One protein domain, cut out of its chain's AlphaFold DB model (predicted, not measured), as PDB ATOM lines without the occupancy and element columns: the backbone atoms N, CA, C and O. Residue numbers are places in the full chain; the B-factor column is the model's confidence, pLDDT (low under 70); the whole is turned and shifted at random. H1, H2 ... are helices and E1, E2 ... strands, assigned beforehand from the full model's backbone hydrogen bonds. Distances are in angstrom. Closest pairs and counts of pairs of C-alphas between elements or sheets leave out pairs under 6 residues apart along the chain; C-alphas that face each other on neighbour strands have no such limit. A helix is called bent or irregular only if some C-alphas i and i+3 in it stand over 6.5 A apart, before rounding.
ATOM      1  N   ILE A 101     186.750 194.470 225.315       75.12
ATOM      2  CA  ILE A 101     186.534 194.695 226.743       75.12
ATOM      3  C   ILE A 101     187.267 195.953 227.203       75.12
ATOM      4  O   ILE A 101     186.636 196.830 227.788       75.12
ATOM      5  N   ASP A 102     188.557 196.104 226.899       78.94
ATOM      6  CA  ASP A 102     189.319 197.287 227.310       78.94
ATOM      7  C   ASP A 102     188.755 198.572 226.680       78.94
ATOM      8  O   ASP A 102     188.629 199.595 227.357       78.94
ATOM      9  N   ARG A 103     188.326 198.515 225.408       82.25
ATOM     10  CA  ARG A 103     187.671 199.655 224.738       82.25
ATOM     11  C   ARG A 103     186.349 200.034 225.397       82.25
ATOM     12  O   ARG A 103     186.082 201.223 225.581       82.25
ATOM     13  N   ASP A 104     185.524 199.050 225.734       80.25
ATOM     14  CA  ASP A 104     184.230 199.291 226.367       80.25
ATOM     15  C   ASP A 104     184.407 199.793 227.809       80.25
ATOM     16  O   ASP A 104     183.752 200.760 228.203       80.25
ATOM     17  N   MET A 105     185.377 199.252 228.553       81.12
ATOM     18  CA  MET A 105     185.758 199.724 229.889       81.12
ATOM     19  C   MET A 105     186.285 201.161 229.861       81.12
ATOM     20  O   MET A 105     185.893 201.970 230.701       81.12
ATOM     21  N   GLN A 106     187.120 201.514 228.881       84.12
ATOM     22  CA  GLN A 106     187.646 202.871 228.725       84.12
ATOM     23  C   GLN A 106     186.550 203.870 228.329       84.12
ATOM     24  O   GLN A 106     186.493 204.979 228.876       84.12
ATOM     25  N   ARG A 107     185.659 203.487 227.403       83.50
ATOM     26  CA  ARG A 107     184.500 204.303 227.009       83.50
ATOM     27  C   ARG A 107     183.604 204.561 228.216       83.50
ATOM     28  O   ARG A 107     183.243 205.709 228.470       83.50
ATOM     29  N   LEU A 108     183.297 203.513 228.978       78.56
ATOM     30  CA  LEU A 108     182.443 203.607 230.153       78.56
ATOM     31  C   LEU A 108     183.098 204.435 231.267       78.56
ATOM     32  O   LEU A 108     182.444 205.298 231.851       78.56
ATOM     33  N   ALA A 109     184.392 204.236 231.525       83.12
ATOM     34  CA  ALA A 109     185.148 205.033 232.488       83.12
ATOM     35  C   ALA A 109     185.097 206.527 232.135       83.12
ATOM     36  O   ALA A 109     184.782 207.353 232.989       83.12
ATOM     37  N   SER A 110     185.313 206.861 230.858       83.62
ATOM     38  CA  SER A 110     185.243 208.241 230.358       83.62
ATOM     39  C   SER A 110     183.839 208.834 230.504       83.62
ATOM     40  O   SER A 110     183.695 209.977 230.927       83.62
ATOM     41  N   GLN A 111     182.797 208.050 230.208       82.06
ATOM     42  CA  GLN A 111     181.402 208.477 230.337       82.06
ATOM     43  C   GLN A 111     181.008 208.798 231.787       82.06
ATOM     44  O   GLN A 111     180.206 209.703 232.014       82.06
ATOM     45  N   HIS A 112     181.563 208.075 232.764       80.38
ATOM     46  CA  HIS A 112     181.261 208.265 234.189       80.38
ATOM     47  C   HIS A 112     182.296 209.109 234.938       80.38
ATOM     48  O   HIS A 112     182.170 209.288 236.145       80.38
ATOM     49  N   GLY A 113     183.297 209.656 234.242       83.06
ATOM     50  CA  GLY A 113     184.328 210.498 234.850       83.06
ATOM     51  C   GLY A 113     185.288 209.743 235.774       83.06
ATOM     52  O   GLY A 113     185.842 210.337 236.697       83.06
ATOM     53  N   LEU A 114     185.488 208.442 235.552       83.06
ATOM     54  CA  LEU A 114     186.488 207.661 236.275       83.06
ATOM     55  C   LEU A 114     187.888 207.927 235.723       83.06
ATOM     56  O   LEU A 114     188.108 207.968 234.511       83.06
ATOM     57  N   ALA A 115     188.860 208.046 236.627       83.94
ATOM     58  CA  ALA A 115     190.265 208.084 236.254       83.94
ATOM     59  C   ALA A 115     190.673 206.769 235.572       83.94
ATOM     60  O   ALA A 115     190.175 205.694 235.916       83.94
ATOM     61  N   THR A 116     191.609 206.847 234.626       83.75
ATOM     62  CA  THR A 116     192.149 205.670 233.937       83.75
ATOM     63  C   THR A 116     193.661 205.566 234.122       83.75
ATOM     64  O   THR A 116     194.357 206.573 234.239       83.75
ATOM     65  N   LEU A 117     194.175 204.336 234.168       78.75
ATOM     66  CA  LEU A 117     195.603 204.021 234.205       78.75
ATOM     67  C   LEU A 117     195.863 202.902 233.205       78.75
ATOM     68  O   LEU A 117     195.316 201.807 233.335       78.75
ATOM     69  N   ASN A 118     196.698 203.186 232.206       80.25
ATOM     70  CA  ASN A 118     196.942 202.305 231.061       80.25
ATOM     71  C   ASN A 118     195.628 201.858 230.386       80.25
ATOM     72  O   ASN A 118     195.448 200.682 230.098       80.25
ATOM     73  N   GLY A 119     194.686 202.791 230.200       78.00
ATOM     74  CA  GLY A 119     193.396 202.537 229.542       78.00
ATOM     75  C   GLY A 119     192.318 201.896 230.421       78.00
ATOM     76  O   GLY A 119     191.154 201.908 230.037       78.00
ATOM     77  N   LEU A 120     192.658 201.408 231.617       81.19
ATOM     78  CA  LEU A 120     191.703 200.747 232.510       81.19
ATOM     79  C   LEU A 120     191.180 201.685 233.605       81.19
ATOM     80  O   LEU A 120     191.961 202.488 234.125       81.19
ATOM     81  N   PRO A 121     189.896 201.573 233.999       82.50
ATOM     82  CA  PRO A 121     189.334 202.333 235.110       82.50
ATOM     83  C   PRO A 121     190.081 202.048 236.412       82.50
ATOM     84  O   PRO A 121     190.350 200.896 236.776       82.50
ATOM     85  N   VAL A 122     190.402 203.129 237.115       83.81
ATOM     86  CA  VAL A 122     191.114 203.105 238.386       83.81
ATOM     87  C   VAL A 122     190.136 203.280 239.529       83.81
ATOM     88  O   VAL A 122     189.396 204.258 239.596       83.81
ATOM     89  N   VAL A 123     190.213 202.358 240.479       78.06
ATOM     90  CA  VAL A 123     189.621 202.492 241.801       78.06
ATOM     91  C   VAL A 123     190.735 202.874 242.759       78.06
ATOM     92  O   VAL A 123     191.650 202.087 243.024       78.06
ATOM     93  N   ARG A 124     190.680 204.096 243.286       74.56
ATOM     94  CA  ARG A 124     191.599 204.500 244.347       74.56
ATOM     95  C   ARG A 124     191.151 203.833 245.644       74.56
ATOM     96  O   ARG A 124     190.139 204.205 246.229       74.56
ATOM     97  N   ALA A 125     191.911 202.840 246.094       60.12
ATOM     98  CA  ALA A 125     191.662 202.137 247.352       60.12
ATOM     99  C   ALA A 125     191.944 203.026 248.581       60.12
ATOM    100  O   ALA A 125     191.551 202.691 249.693       60.12
ATOM    101  N   GLY A 126     192.570 204.192 248.387       62.22
ATOM    102  CA  GLY A 126     192.651 205.212 249.423       62.22
ATOM    103  C   GLY A 126     193.245 206.533 248.945       62.22
ATOM    104  O   GLY A 126     194.237 206.548 248.220       62.22
ATOM    105  N   HIS A 127     192.668 207.634 249.433       49.47
ATOM    106  CA  HIS A 127     193.378 208.893 249.651       49.47
ATOM    107  C   HIS A 127     193.147 209.378 251.095       49.47
ATOM    108  O   HIS A 127     192.149 209.996 251.429       49.47
ATOM    109  N   PHE A 128     194.117 208.972 251.915       49.00
ATOM    110  CA  PHE A 128     194.773 209.549 253.092       49.00
ATOM    111  C   PHE A 128     194.079 210.267 254.270       49.00
ATOM    112  O   PHE A 128     193.539 211.360 254.155       49.00
ATOM    113  N   LEU A 129     194.465 209.708 255.433       51.47
ATOM    114  CA  LEU A 129     194.851 210.315 256.716       51.47
ATOM    115  C   LEU A 129     193.736 210.978 257.514       51.47
ATOM    116  O   LEU A 129     193.363 212.118 257.264       51.47
ATOM    117  N   ASP A 130     193.328 210.290 258.576       49.31
ATOM    118  CA  ASP A 130     192.795 210.954 259.755       49.31
ATOM    119  C   ASP A 130     193.824 212.009 260.226       49.31
ATOM    120  O   ASP A 130     194.975 211.657 260.510       49.31
ATOM    121  N   PRO A 131     193.479 213.309 260.261       51.12
ATOM    122  CA  PRO A 131     194.363 214.352 260.766       51.12
ATOM    123  C   PRO A 131     194.540 214.304 262.292       51.12
ATOM    124  O   PRO A 131     195.128 215.240 262.843       51.12
ATOM    125  N   ALA A 132     194.045 213.263 262.973       49.25
ATOM    126  CA  ALA A 132     194.214 213.015 264.398       49.25
ATOM    127  C   ALA A 132     195.698 212.981 264.811       49.25
ATOM    128  O   ALA A 132     196.309 211.924 264.936       49.25
ATOM    129  N   GLY A 133     196.316 214.145 265.030       52.62
ATOM    130  CA  GLY A 133     197.618 214.176 265.691       52.62
ATOM    131  C   GLY A 133     198.422 215.468 265.708       52.62
ATOM    132  O   GLY A 133     199.272 215.595 266.580       52.62
ATOM    133  N   ALA A 134     198.225 216.448 264.825       45.75
ATOM    134  CA  ALA A 134     199.116 217.615 264.840       45.75
ATOM    135  C   ALA A 134     198.416 218.880 264.375       45.75
ATOM    136  O   ALA A 134     197.791 218.855 263.329       45.75
ATOM    137  N   ASN A 135     198.554 219.968 265.136       59.25
ATOM    138  CA  ASN A 135     198.179 221.350 264.814       59.25
ATOM    139  C   ASN A 135     198.217 221.652 263.303       59.25
ATOM    140  O   ASN A 135     199.240 222.058 262.752       59.25
ATOM    141  N   GLN A 136     197.103 221.409 262.613       61.84
ATOM    142  CA  GLN A 136     197.039 221.536 261.166       61.84
ATOM    143  C   GLN A 136     196.673 222.972 260.815       61.84
ATOM    144  O   GLN A 136     195.613 223.460 261.200       61.84
ATOM    145  N   SER A 137     197.549 223.634 260.057       74.06
ATOM    146  CA  SER A 137     197.234 224.902 259.395       74.06
ATOM    147  C   SER A 137     195.927 224.802 258.593       74.06
ATOM    148  O   SER A 137     195.586 223.724 258.090       74.06
ATOM    149  N   ASP A 138     195.228 225.922 258.392       80.44
ATOM    150  CA  ASP A 138     194.004 225.968 257.576       80.44
ATOM    151  C   ASP A 138     194.208 225.397 256.162       80.44
ATOM    152  O   ASP A 138     193.300 224.799 255.583       80.44
ATOM    153  N   ALA A 139     195.424 225.509 255.620       75.69
ATOM    154  CA  ALA A 139     195.785 224.933 254.331       75.69
ATOM    155  C   ALA A 139     195.701 223.396 254.319       75.69
ATOM    156  O   ALA A 139     195.244 222.813 253.336       75.69
ATOM    157  N   SER A 140     196.107 222.728 255.402       72.81
ATOM    158  CA  SER A 140     196.036 221.265 255.515       72.81
ATOM    159  C   SER A 140     194.590 220.780 255.618       72.81
ATOM    160  O   SER A 140     194.218 219.833 254.924       72.81
ATOM    161  N   ARG A 141     193.748 221.481 256.392       76.69
ATOM    162  CA  ARG A 141     192.307 221.185 256.491       76.69
ATOM    163  C   ARG A 141     191.603 221.312 255.141       76.69
ATOM    164  O   ARG A 141     190.861 220.411 254.765       76.69
ATOM    165  N   ARG A 142     191.878 222.383 254.384       80.62
ATOM    166  CA  ARG A 142     191.302 222.582 253.040       80.62
ATOM    167  C   ARG A 142     191.717 221.481 252.068       80.62
ATOM    168  O   ARG A 142     190.869 220.958 251.357       80.62
ATOM    169  N   ARG A 143     192.997 221.089 252.068       76.81
ATOM    170  CA  ARG A 143     193.484 219.975 251.234       76.81
ATOM    171  C   ARG A 143     192.783 218.662 251.576       76.81
ATOM    172  O   ARG A 143     192.420 217.923 250.670       76.81
ATOM    173  N   TYR A 144     192.578 218.392 252.864       76.62
ATOM    174  CA  TYR A 144     191.865 217.200 253.317       76.62
ATOM    175  C   TYR A 144     190.389 217.209 252.895       76.62
ATOM    176  O   TYR A 144     189.905 216.228 252.338       76.62
ATOM    177  N   GLN A 145     189.689 218.330 253.086       80.94
ATOM    178  CA  GLN A 145     188.298 218.481 252.644       80.94
ATOM    179  C   GLN A 145     188.157 218.275 251.131       80.94
ATOM    180  O   GLN A 145     187.333 217.473 250.704       80.94
ATOM    181  N   GLN A 146     189.021 218.908 250.332       80.94
ATOM    182  CA  GLN A 146     189.042 218.725 248.878       80.94
ATOM    183  C   GLN A 146     189.307 217.266 248.479       80.94
ATOM    184  O   GLN A 146     188.659 216.754 247.569       80.94
ATOM    185  N   ALA A 147     190.222 216.577 249.168       74.50
ATOM    186  CA  ALA A 147     190.495 215.162 248.917       74.50
ATOM    187  C   ALA A 147     189.283 214.269 249.249       74.50
ATOM    188  O   ALA A 147     188.967 213.354 248.489       74.50
ATOM    189  N   ASN A 148     188.568 214.554 250.342       77.38
ATOM    190  CA  ASN A 148     187.351 213.828 250.711       77.38
ATOM    191  C   ASN A 148     186.205 214.058 249.719       77.38
ATOM    192  O   ASN A 148     185.508 213.109 249.364       77.38
ATOM    193  N   GLU A 149     186.015 215.291 249.248       83.88
ATOM    194  CA  GLU A 149     185.023 215.608 248.213       83.88
ATOM    195  C   GLU A 149     185.345 214.888 246.899       83.88
ATOM    196  O   GLU A 149     184.464 214.280 246.288       83.88
ATOM    197  N   GLN A 150     186.617 214.880 246.491       79.50
ATOM    198  CA  GLN A 150     187.073 214.116 245.330       79.50
ATOM    199  C   GLN A 150     186.794 212.619 245.495       79.50
ATOM    200  O   GLN A 150     186.260 212.002 244.578       79.50
ATOM    201  N   LEU A 151     187.069 212.046 246.670       76.00
ATOM    202  CA  LEU A 151     186.790 210.639 246.953       76.00
ATOM    203  C   LEU A 151     185.288 210.324 246.917       76.00
ATOM    204  O   LEU A 151     184.891 209.284 246.396       76.00
ATOM    205  N   ALA A 152     184.445 211.200 247.467       79.19
ATOM    206  CA  ALA A 152     182.995 211.035 247.409       79.19
ATOM    207  C   ALA A 152     182.498 211.024 245.954       79.19
ATOM    208  O   ALA A 152     181.710 210.153 245.578       79.19
ATOM    209  N   ASN A 153     183.027 211.921 245.118       82.62
ATOM    210  CA  ASN A 153     182.722 211.970 243.690       82.62
ATOM    211  C   ASN A 153     183.222 210.720 242.947       82.62
ATOM    212  O   ASN A 153     182.467 210.136 242.171       82.62
ATOM    213  N   GLU A 154     184.449 210.261 243.218       76.88
ATOM    214  CA  GLU A 154     185.003 209.028 242.639       76.88
ATOM    215  C   GLU A 154     184.176 207.794 243.038       76.88
ATOM    216  O   GLU A 154     183.885 206.946 242.195       76.88
ATOM    217  N   ARG A 155     183.731 207.700 244.299       79.50
ATOM    218  CA  ARG A 155     182.851 206.616 244.772       79.50
ATOM    219  C   ARG A 155     181.500 206.628 244.069       79.50
ATOM    220  O   ARG A 155     181.025 205.572 243.664       79.50
ATOM    221  N   ALA A 156     180.898 207.804 243.904       79.88
ATOM    222  CA  ALA A 156     179.641 207.941 243.175       79.88
ATOM    223  C   ALA A 156     179.801 207.546 241.697       79.88
ATOM    224  O   ALA A 156     178.953 206.838 241.156       79.88
ATOM    225  N   ALA A 157     180.901 207.948 241.053       78.25
ATOM    226  CA  ALA A 157     181.230 207.543 239.686       78.25
ATOM    227  C   ALA A 157     181.440 206.025 239.570       78.25
ATOM    228  O   ALA A 157     180.910 205.395 238.655       78.25
ATOM    229  N   LEU A 158     182.156 205.420 240.525       77.00
ATOM    230  CA  LEU A 158     182.389 203.979 240.561       77.00
ATOM    231  C   LEU A 158     181.094 203.197 240.784       77.00
ATOM    232  O   LEU A 158     180.889 202.186 240.126       77.00
ATOM    233  N   ALA A 159     180.211 203.659 241.669       77.50
ATOM    234  CA  ALA A 159     178.917 203.021 241.888       77.50
ATOM    235  C   ALA A 159     178.111 202.962 240.582       77.50
ATOM    236  O   ALA A 159     177.730 201.875 240.152       77.50
ATOM    237  N   ARG A 160     177.978 204.096 239.876       74.12
ATOM    238  CA  ARG A 160     177.295 204.156 238.570       74.12
ATOM    239  C   ARG A 160     177.953 203.262 237.523       74.12
ATOM    240  O   ARG A 160     177.272 202.655 236.700       74.12
ATOM    241  N   PHE A 161     179.281 203.189 237.541       75.88
ATOM    242  CA  PHE A 161     180.043 202.315 236.662       75.88
ATOM    243  C   PHE A 161     179.743 200.836 236.932       75.88
ATOM    244  O   PHE A 161     179.410 200.100 236.004       75.88
ATOM    245  N   ILE A 162     179.819 200.406 238.196       73.88
ATOM    246  CA  ILE A 162     179.563 199.020 238.598       73.88
ATOM    247  C   ILE A 162     178.119 198.637 238.301       73.88
ATOM    248  O   ILE A 162     177.904 197.559 237.768       73.88
ATOM    249  N   GLU A 163     177.154 199.523 238.544       71.62
ATOM    250  CA  GLU A 163     175.746 199.298 238.196       71.62
ATOM    251  C   GLU A 163     175.558 199.003 236.695       71.62
ATOM    252  O   GLU A 163     174.732 198.169 236.332       71.62
ATOM    253  N   ARG A 164     176.355 199.611 235.803       70.00
ATOM    254  CA  ARG A 164     176.313 199.307 234.359       70.00
ATOM    255  C   ARG A 164     177.052 198.038 233.965       70.00
ATOM    256  O   ARG A 164     176.613 197.338 233.061       70.00
ATOM    257  N   VAL A 165     178.158 197.735 234.635       68.12
ATOM    258  CA  VAL A 165     178.844 196.445 234.478       68.12
ATOM    259  C   VAL A 165     177.909 195.299 234.854       68.12
ATOM    260  O   VAL A 165     177.780 194.311 234.139       68.12
ATOM    261  N   VAL A 166     177.212 195.479 235.964       66.81
ATOM    262  CA  VAL A 166     176.223 194.567 236.520       66.81
ATOM    263  C   VAL A 166     175.114 194.219 235.522       66.81
ATOM    264  O   VAL A 166     174.738 193.050 235.431       66.81
ATOM    265  N   LEU A 167     174.640 195.186 234.726       67.56
ATOM    266  CA  LEU A 167     173.631 194.924 233.691       67.56
ATOM    267  C   LEU A 167     174.069 193.850 232.684       67.56
ATOM    268  O   LEU A 167     173.216 193.187 232.099       67.56
ATOM    269  N   GLY A 168     175.377 193.680 232.469       62.22
ATOM    270  CA  GLY A 168     175.929 192.702 231.532       62.22
ATOM    271  C   GLY A 168     176.123 191.299 232.082       62.22
ATOM    272  O   GLY A 168     176.428 190.397 231.306       62.22
ATOM    273  N   ALA A 169     175.958 191.090 233.392       56.22
ATOM    274  CA  ALA A 169     176.249 189.808 234.033       56.22
ATOM    275  C   ALA A 169     175.126 188.766 233.842       56.22
ATOM    276  O   ALA A 169     175.420 187.599 233.612       56.22
ATOM    277  N   ALA A 170     173.861 189.192 233.938       55.84
ATOM    278  CA  ALA A 170     172.639 188.600 233.371       55.84
ATOM    279  C   ALA A 170     171.419 189.267 234.045       55.84
ATOM    280  O   ALA A 170     171.466 189.517 235.253       55.84
ATOM    281  N   PRO A 171     170.308 189.515 233.322       52.31
ATOM    282  CA  PRO A 171     169.134 190.208 233.871       52.31
ATOM    283  C   PRO A 171     168.541 189.554 235.129       52.31
ATOM    284  O   PRO A 171     168.063 190.255 236.019       52.31
ATOM    285  N   SER A 172     168.630 188.223 235.234       56.41
ATOM    286  CA  SER A 172     168.124 187.445 236.371       56.41
ATOM    287  C   SER A 172     168.839 187.744 237.694       56.41
ATOM    288  O   SER A 172     168.236 187.610 238.754       56.41
ATOM    289  N   TYR A 173     170.101 188.189 237.665       53.97
ATOM    290  CA  TYR A 173     170.842 188.537 238.885       53.97
ATOM    291  C   TYR A 173     170.377 189.849 239.521       53.97
ATOM    292  O   TYR A 173     170.752 190.141 240.654       53.97
ATOM    293  N   PHE A 174     169.580 190.645 238.802       65.38
ATOM    294  CA  PHE A 174     169.176 191.980 239.228       65.38
ATOM    295  C   PHE A 174     167.665 192.190 239.203       65.38
ATOM    296  O   PHE A 174     167.242 193.332 239.318       65.38
ATOM    297  N   GLU A 175     166.838 191.141 239.117       67.50
ATOM    298  CA  GLU A 175     165.371 191.298 239.057       67.50
ATOM    299  C   GLU A 175     164.817 192.197 240.175       67.50
ATOM    300  O   GLU A 175     163.983 193.067 239.907       67.50
ATOM    301  N   ASP A 176     165.350 192.061 241.391       72.12
ATOM    302  CA  ASP A 176     164.922 192.839 242.558       72.12
ATOM    303  C   ASP A 176     165.444 194.286 242.558       72.12
ATOM    304  O   ASP A 176     164.817 195.182 243.121       72.12
ATOM    305  N   GLN A 177     166.589 194.541 241.919       74.69
ATOM    306  CA  GLN A 177     167.240 195.858 241.896       74.69
ATOM    307  C   GLN A 177     167.008 196.627 240.588       74.69
ATOM    308  O   GLN A 177     167.230 197.839 240.532       74.69
ATOM    309  N   LEU A 178     166.527 195.954 239.542       76.38
ATOM    310  CA  LEU A 178     166.307 196.504 238.210       76.38
ATOM    311  C   LEU A 178     165.336 197.698 238.214       76.38
ATOM    312  O   LEU A 178     165.650 198.695 237.565       76.38
ATOM    313  N   PRO A 179     164.226 197.700 238.977       81.31
ATOM    314  CA  PRO A 179     163.390 198.892 239.133       81.31
ATOM    315  C   PRO A 179     164.142 200.130 239.639       81.31
ATOM    316  O   PRO A 179     163.961 201.230 239.116       81.31
ATOM    317  N   THR A 180     165.004 199.951 240.641       79.69
ATOM    318  CA  THR A 180     165.822 201.028 241.217       79.69
ATOM    319  C   THR A 180     166.899 201.474 240.233       79.69
ATOM    320  O   THR A 180     167.125 202.671 240.063       79.69
ATOM    321  N   PHE A 181     167.505 200.533 239.509       78.06
ATOM    322  CA  PHE A 181     168.430 200.849 238.426       78.06
ATOM    323  C   PHE A 181     167.754 201.712 237.346       78.06
ATOM    324  O   PHE A 181     168.269 202.765 236.976       78.06
ATOM    325  N   ILE A 182     166.577 201.303 236.866       79.00
ATOM    326  CA  ILE A 182     165.810 202.031 235.845       79.00
ATOM    327  C   ILE A 182     165.521 203.460 236.307       79.00
ATOM    328  O   ILE A 182     165.741 204.400 235.547       79.00
ATOM    329  N   ALA A 183     165.076 203.619 237.554       78.50
ATOM    330  CA  ALA A 183     164.787 204.918 238.149       78.50
ATOM    331  C   ALA A 183     166.005 205.857 238.187       78.50
ATOM    332  O   ALA A 183     165.865 207.056 237.955       78.50
ATOM    333  N   ASN A 184     167.194 205.316 238.457       74.81
ATOM    334  CA  ASN A 184     168.412 206.112 238.618       74.81
ATOM    335  C   ASN A 184     169.131 206.406 237.293       74.81
ATOM    336  O   ASN A 184     169.840 207.408 237.194       74.81
ATOM    337  N   HIS A 185     168.976 205.541 236.285       72.69
ATOM    338  CA  HIS A 185     169.840 205.551 235.096       72.69
ATOM    339  C   HIS A 185     169.132 205.793 233.775       72.69
ATOM    340  O   HIS A 185     169.800 206.155 232.800       72.69
ATOM    341  N   LEU A 186     167.817 205.590 233.704       78.75
ATOM    342  CA  LEU A 186     167.055 205.867 232.493       78.75
ATOM    343  C   LEU A 186     166.386 207.245 232.566       78.75
ATOM    344  O   LEU A 186     166.056 207.726 233.651       78.75
ATOM    345  N   PRO A 187     166.170 207.899 231.409       83.56
ATOM    346  CA  PRO A 187     165.373 209.112 231.333       83.56
ATOM    347  C   PRO A 187     164.060 208.977 232.109       83.56
ATOM    348  O   PRO A 187     163.368 207.961 232.004       83.56
ATOM    349  N   LYS A 188     163.700 210.022 232.859       83.94
ATOM    350  CA  LYS A 188     162.546 210.010 233.770       83.94
ATOM    351  C   LYS A 188     161.246 209.550 233.097       83.94
ATOM    352  O   LYS A 188     160.485 208.793 233.681       83.94
ATOM    353  N   ASN A 189     161.018 209.939 231.842       88.94
ATOM    354  CA  ASN A 189     159.852 209.511 231.064       88.94
ATOM    355  C   ASN A 189     159.804 207.992 230.817       88.94
ATOM    356  O   ASN A 189     158.719 207.414 230.773       88.94
ATOM    357  N   ILE A 190     160.957 207.339 230.661       86.25
ATOM    358  CA  ILE A 190     161.041 205.879 230.551       86.25
ATOM    359  C   ILE A 190     160.782 205.256 231.923       86.25
ATOM    360  O   ILE A 190     159.936 204.372 232.029       86.25
ATOM    361  N   ALA A 191     161.437 205.750 232.977       87.06
ATOM    362  CA  ALA A 191     161.258 205.228 234.331       87.06
ATOM    363  C   ALA A 191     159.792 205.301 234.800       87.06
ATOM    364  O   ALA A 191     159.221 204.278 235.171       87.06
ATOM    365  N   ASP A 192     159.138 206.460 234.679       89.94
ATOM    366  CA  ASP A 192     157.753 206.691 235.130       89.94
ATOM    367  C   ASP A 192     156.705 205.849 234.356       89.94
ATOM    368  O   ASP A 192     155.562 205.654 234.802       89.94
ATOM    369  N   THR A 193     157.086 205.323 233.184       92.50
ATOM    370  CA  THR A 193     156.239 204.415 232.394       92.50
ATOM    371  C   THR A 193     156.105 203.056 233.078       92.50
ATOM    372  O   THR A 193     154.992 202.536 233.172       92.50
ATOM    373  N   TYR A 194     157.209 202.505 233.590       89.19
ATOM    374  CA  TYR A 194     157.287 201.116 234.057       89.19
ATOM    375  C   TYR A 194     157.433 200.975 235.571       89.19
ATOM    376  O   TYR A 194     157.116 199.915 236.113       89.19
ATOM    377  N   ILE A 195     157.900 202.021 236.250       91.00
ATOM    378  CA  ILE A 195     158.262 202.009 237.665       91.00
ATOM    379  C   ILE A 195     157.349 202.951 238.451       91.00
ATOM    380  O   ILE A 195     156.997 204.043 238.005       91.00
ATOM    381  N   GLN A 196     156.967 202.517 239.647       89.62
ATOM    382  CA  GLN A 196     156.363 203.340 240.683       89.62
ATOM    383  C   GLN A 196     157.341 203.450 241.853       89.62
ATOM    384  O   GLN A 196     157.886 202.451 242.317       89.62
ATOM    385  N   TYR A 197     157.534 204.664 242.359       84.44
ATOM    386  CA  TYR A 197     158.382 204.900 243.524       84.44
ATOM    387  C   TYR A 197     157.626 204.556 244.807       84.44
ATOM    388  O   TYR A 197     156.511 205.037 245.029       84.44
ATOM    389  N   ARG A 198     158.243 203.747 245.669       78.75
ATOM    390  CA  ARG A 198     157.825 203.578 247.062       78.75
ATOM    391  C   ARG A 198     158.874 204.207 247.965       78.75
ATOM    392  O   ARG A 198     160.044 203.846 247.902       78.75
ATOM    393  N   PHE A 199     158.447 205.141 248.805       72.31
ATOM    394  CA  PHE A 199     159.306 205.700 249.842       72.31
ATOM    395  C   PHE A 199     159.380 204.715 251.011       72.31
ATOM    396  O   PHE A 199     158.350 204.325 251.560       72.31
ATOM    397  N   GLN A 200     160.590 204.297 251.364       64.94
ATOM    398  CA  GLN A 200     160.910 203.581 252.595       64.94
ATOM    399  C   GLN A 200     161.805 204.460 253.476       64.94
ATOM    400  O   GLN A 200     162.327 205.481 253.026       64.94
ATOM    401  N   THR A 201     161.976 204.066 254.737       56.78
ATOM    402  CA  THR A 201     162.771 204.786 255.745       56.78
ATOM    403  C   THR A 201     164.205 205.077 255.282       56.78
ATOM    404  O   THR A 201     164.762 206.100 255.664       56.78
ATOM    405  N   ASP A 202     164.745 204.237 254.391       54.50
ATOM    406  CA  ASP A 202     166.109 204.326 253.855       54.50
ATOM    407  C   ASP A 202     166.188 204.898 252.420       54.50
ATOM    408  O   ASP A 202     167.250 204.877 251.798       54.50
ATOM    409  N   GLY A 203     165.082 205.422 251.870       66.88
ATOM    410  CA  GLY A 203     165.056 206.083 250.558       66.88
ATOM    411  C   GLY A 203     163.925 205.636 249.629       66.88
ATOM    412  O   GLY A 203     163.002 204.920 250.016       66.88
ATOM    413  N   ALA A 204     163.969 206.101 248.377       68.25
ATOM    414  CA  ALA A 204     163.006 205.709 247.351       68.25
ATOM    415  C   ALA A 204     163.460 204.415 246.659       68.25
ATOM    416  O   ALA A 204     164.529 204.376 246.053       68.25
ATOM    417  N   LEU A 205     162.626 203.377 246.713       74.75
ATOM    418  CA  LEU A 205     162.810 202.147 245.948       74.75
ATOM    419  C   LEU A 205     161.887 202.156 244.734       74.75
ATOM    420  O   LEU A 205     160.689 202.445 244.844       74.75
ATOM    421  N   GLY A 206     162.446 201.820 243.573       76.62
ATOM    422  CA  GLY A 206     161.639 201.528 242.398       76.62
ATOM    423  C   GLY A 206     160.905 200.208 242.606       76.62
ATOM    424  O   GLY A 206     161.485 199.234 243.074       76.62
ATOM    425  N   VAL A 207     159.628 200.149 242.247       86.38
ATOM    426  CA  VAL A 207     158.872 198.897 242.141       86.38
ATOM    427  C   VAL A 207     158.209 198.869 240.775       86.38
ATOM    428  O   VAL A 207     157.750 199.903 240.294       86.38
ATOM    429  N   TRP A 208     158.137 197.698 240.141       89.75
ATOM    430  CA  TRP A 208     157.359 197.543 238.912       89.75
ATOM    431  C   TRP A 208     155.934 198.071 239.103       89.75
ATOM    432  O   TRP A 208     155.288 197.823 240.124       89.75
ATOM    433  N   LYS A 209     155.447 198.820 238.119       92.38
ATOM    434  CA  LYS A 209     154.121 199.430 238.142       92.38
ATOM    435  C   LYS A 209     153.044 198.350 238.017       92.38
ATOM    436  O   LYS A 209     153.107 197.515 237.118       92.38
ATOM    437  N   GLY A 210     152.060 198.372 238.913       92.75
ATOM    438  CA  GLY A 210     150.941 197.425 238.914       92.75
ATOM    439  C   GLY A 210     150.348 197.209 240.307       92.75
ATOM    440  O   GLY A 210     151.079 197.169 241.301       92.75
ATOM    441  N   ALA A 211     149.024 197.064 240.379       91.81
ATOM    442  CA  ALA A 211     148.312 196.827 241.638       91.81
ATOM    443  C   ALA A 211     148.577 195.414 242.195       91.81
ATOM    444  O   ALA A 211     148.715 195.227 243.404       91.81
ATOM    445  N   ASP A 212     148.729 194.434 241.307       93.25
ATOM    446  CA  ASP A 212     148.933 193.020 241.618       93.25
ATOM    447  C   ASP A 212     150.196 192.453 240.939       93.25
ATOM    448  O   ASP A 212     150.915 193.153 240.223       93.25
ATOM    449  N   GLU A 213     150.509 191.188 241.219       87.38
ATOM    450  CA  GLU A 213     151.696 190.508 240.688       87.38
ATOM    451  C   GLU A 213     151.659 190.338 239.163       87.38
ATOM    452  O   GLU A 213     152.687 190.506 238.506       87.38
ATOM    453  N   PHE A 214     150.481 190.093 238.580       92.81
ATOM    454  CA  PHE A 214     150.327 189.917 237.137       92.81
ATOM    455  C   PHE A 214     150.604 191.218 236.388       92.81
ATOM    456  O   PHE A 214     151.340 191.216 235.403       92.81
ATOM    457  N   GLN A 215     150.082 192.341 236.882       92.75
ATOM    458  CA  GLN A 215     150.339 193.663 236.309       92.75
ATOM    459  C   GLN A 215     151.809 194.062 236.443       92.75
ATOM    460  O   GLN A 215     152.390 194.584 235.492       92.75
ATOM    461  N   ARG A 216     152.436 193.779 237.592       89.12
ATOM    462  CA  ARG A 216     153.875 194.020 237.781       89.12
ATOM    463  C   ARG A 216     154.712 193.205 236.799       89.12
ATOM    464  O   ARG A 216     155.618 193.753 236.174       89.12
ATOM    465  N   ASN A 217     154.373 191.930 236.613       84.81
ATOM    466  CA  ASN A 217     155.044 191.068 235.647       84.81
ATOM    467  C   ASN A 217     154.816 191.539 234.199       84.81
ATOM    468  O   ASN A 217     155.754 191.548 233.407       84.81
ATOM    469  N   ALA A 218     153.609 191.998 233.858       89.69
ATOM    470  CA  ALA A 218     153.315 192.565 232.543       89.69
ATOM    471  C   ALA A 218     154.133 193.841 232.271       89.69
ATOM    472  O   ALA A 218     154.711 193.978 231.193       89.69
ATOM    473  N   SER A 219     154.251 194.745 233.251       89.50
ATOM    474  CA  SER A 219     155.109 195.935 233.156       89.50
ATOM    475  C   SER A 219     156.580 195.567 232.957       89.50
ATOM    476  O   SER A 219     157.245 196.168 232.112       89.50
ATOM    477  N   ARG A 220     157.073 194.553 233.683       87.81
ATOM    478  CA  ARG A 220     158.426 194.006 233.510       87.81
ATOM    479  C   ARG A 220     158.638 193.472 232.093       87.81
ATOM    480  O   ARG A 220     159.553 193.918 231.410       87.81
ATOM    481  N   GLN A 221     157.766 192.583 231.621       85.38
ATOM    482  CA  GLN A 221     157.877 191.998 230.281       85.38
ATOM    483  C   GLN A 221     157.807 193.066 229.183       85.38
ATOM    484  O   GLN A 221     158.580 193.022 228.229       85.38
ATOM    485  N   ALA A 222     156.923 194.057 229.322       88.75
ATOM    486  CA  ALA A 222     156.819 195.163 228.375       88.75
ATOM    487  C   ALA A 222     158.089 196.031 228.349       88.75
ATOM    488  O   ALA A 222     158.493 196.507 227.285       88.75
ATOM    489  N   PHE A 223     158.723 196.237 229.506       88.25
ATOM    490  CA  PHE A 223     160.012 196.913 229.592       88.25
ATOM    491  C   PHE A 223     161.110 196.097 228.902       88.25
ATOM    492  O   PHE A 223     161.802 196.625 228.033       88.25
ATOM    493  N   GLU A 224     161.237 194.811 229.234       82.94
ATOM    494  CA  GLU A 224     162.239 193.909 228.657       82.94
ATOM    495  C   GLU A 224     162.104 193.823 227.135       82.94
ATOM    496  O   GLU A 224     163.068 194.070 226.416       82.94
ATOM    497  N   GLN A 225     160.900 193.585 226.615       84.25
ATOM    498  CA  GLN A 225     160.663 193.499 225.171       84.25
ATOM    499  C   GLN A 225     161.104 194.761 224.420       84.25
ATOM    500  O   GLN A 225     161.600 194.676 223.297       84.25
ATOM    501  N   LYS A 226     160.933 195.938 225.031       87.69
ATOM    502  CA  LYS A 226     161.229 197.221 224.386       87.69
ATOM    503  C   LYS A 226     162.669 197.689 224.591       87.69
ATOM    504  O   LYS A 226     163.237 198.312 223.696       87.69
ATOM    505  N   HIS A 227     163.250 197.420 225.758       83.19
ATOM    506  CA  HIS A 227     164.498 198.040 226.208       83.19
ATOM    507  C   HIS A 227     165.634 197.049 226.477       83.19
ATOM    508  O   HIS A 227     166.769 197.497 226.640       83.19
ATOM    509  N   ALA A 228     165.399 195.729 226.461       76.50
ATOM    510  CA  ALA A 228     166.445 194.741 226.753       76.50
ATOM    511  C   ALA A 228     167.663 194.885 225.836       76.50
ATOM    512  O   ALA A 228     168.788 194.842 226.316       76.50
ATOM    513  N   LYS A 229     167.456 195.132 224.536       77.69
ATOM    514  CA  LYS A 229     168.570 195.344 223.601       77.69
ATOM    515  C   LYS A 229     169.395 196.584 223.957       77.69
ATOM    516  O   LYS A 229     170.611 196.509 224.006       77.69
ATOM    517  N   GLN A 230     168.733 197.701 224.265       74.31
ATOM    518  CA  GLN A 230     169.422 198.931 224.672       74.31
ATOM    519  C   GLN A 230     170.205 198.730 225.973       74.31
ATOM    520  O   GLN A 230     171.307 199.246 226.105       74.31
ATOM    521  N   LEU A 231     169.659 197.972 226.927       72.25
ATOM    522  CA  LEU A 231     170.369 197.628 228.158       72.25
ATOM    523  C   LEU A 231     171.561 196.704 227.898       72.25
ATOM    524  O   LEU A 231     172.622 196.935 228.468       72.25
ATOM    525  N   ALA A 232     171.409 195.716 227.016       72.19
ATOM    526  CA  ALA A 232     172.491 194.825 226.604       72.19
ATOM    527  C   ALA A 232     173.621 195.581 225.879       72.19
ATOM    528  O   ALA A 232     174.791 195.290 226.098       72.19
ATOM    529  N   ASP A 233     173.290 196.599 225.081       70.81
ATOM    530  CA  ASP A 233     174.279 197.459 224.417       70.81
ATOM    531  C   ASP A 233     175.019 198.378 225.415       70.81
ATOM    532  O   ASP A 233     176.143 198.812 225.161       70.81
ATOM    533  N   LEU A 234     174.390 198.702 226.552       67.31
ATOM    534  CA  LEU A 234     174.989 199.500 227.633       67.31
ATOM    535  C   LEU A 234     175.765 198.661 228.653       67.31
ATOM    536  O   LEU A 234     176.506 199.221 229.466       67.31
ATOM    537  N   ALA A 235     175.554 197.351 228.636       71.19
ATOM    538  CA  ALA A 235     176.162 196.396 229.531       71.19
ATOM    539  C   ALA A 235     177.625 196.140 229.155       71.19
ATOM    540  O   ALA A 235     177.962 195.870 228.000       71.19
TER     541      ALA A 235
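AT A GLANCE: This is residues 101 to 235 of the 264 residues of the protein "SHD1 domain-containing protein" of Rosistilla carotiformis (UniProt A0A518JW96). A two-stranded hairpin, E2 and E3, with H4, H5 and the first part of H6 packed round it, makes a small head, from which the long helix H2 reaches out as an arm. H1 and E1 pack beside H2, residues 132 to 139 stick out at its far end, and kinked H6 folds back from the head to the other end of H2. The printed part has 135 residues, in the order H1 E1 H2 H3 H4 H5 E2 E3 H6, mostly helix, with E2 and E3 antiparallel. It is loose, with a radius of gyration of the C-alphas of 19.5 A, and elongated, spanning 63 by 39 by 24 A.

IN THESE COORDINATES: E2 is residues 195 to 200 and E3 203 to 208. H4 is residues 178 to 185, H5 188 to 194 and H3 171 to 174. H6, residues 213 to 234, measures 28.2 A and ends at C-alpha 234 (174.989, 199.500, 227.633). H2, residues 138 to 167, measures 44.2 A from C-alpha 138 (194.004, 225.968, 257.576). H1 is residues 101 to 112, and E1, 120 to 126, pairs with no named strand.

HOW THE PARTS SIT: In the hairpin of E2 and E3, N 198 and O 205 are 2.9 A apart, within hydrogen-bond range. The closest C-alphas of H4 and E3, Thr 180 and Gly 206, are 4.4 A apart. H5 and H6 only just touch, with 3 pairs of C-alphas within 8 A, the closest being Tyr 194 and Ser 219 at 5.7 A. H6 is irregular, C-alphas 226 and 229 being 7.6 A apart, with a kink of 61 degrees near residue 227. H2 and H6 touch only at their ends, closest at the C-alphas of Arg 164 and Leu 234, 6.9 A. H2 is close to but not clearly touching H3, with C-alphas Leu 167 and Phe 174 7.7 A apart. H1, with residues 108 to 112 alone, touches H2 at a steep tilt of 51 degrees, opposite ways, closest at the C-alphas of His 112 and Ala 157, 5.5 A. The C-alphas of Ala 109 and Pro 121, the closest of H1 and E1, are 5.6 A apart. Every O i to N i+4 pair is within hydrogen-bond range in H1, H2 and H4, against 16 of 18 in H6 and 1 of 3 in H5, which has 3 of 4 O i to N i+3 pairs; H3 is too short for an i+4 pair.

THE WHOLE: The C-alphas farthest apart, Asn 135 and Phe 214, are 63.6 A apart. The printed part has no cut, and the link E1 to H2 is long. The pLDDT is under 70 in residues 125 to 136, 165 to 175, 200 to 204 and 234.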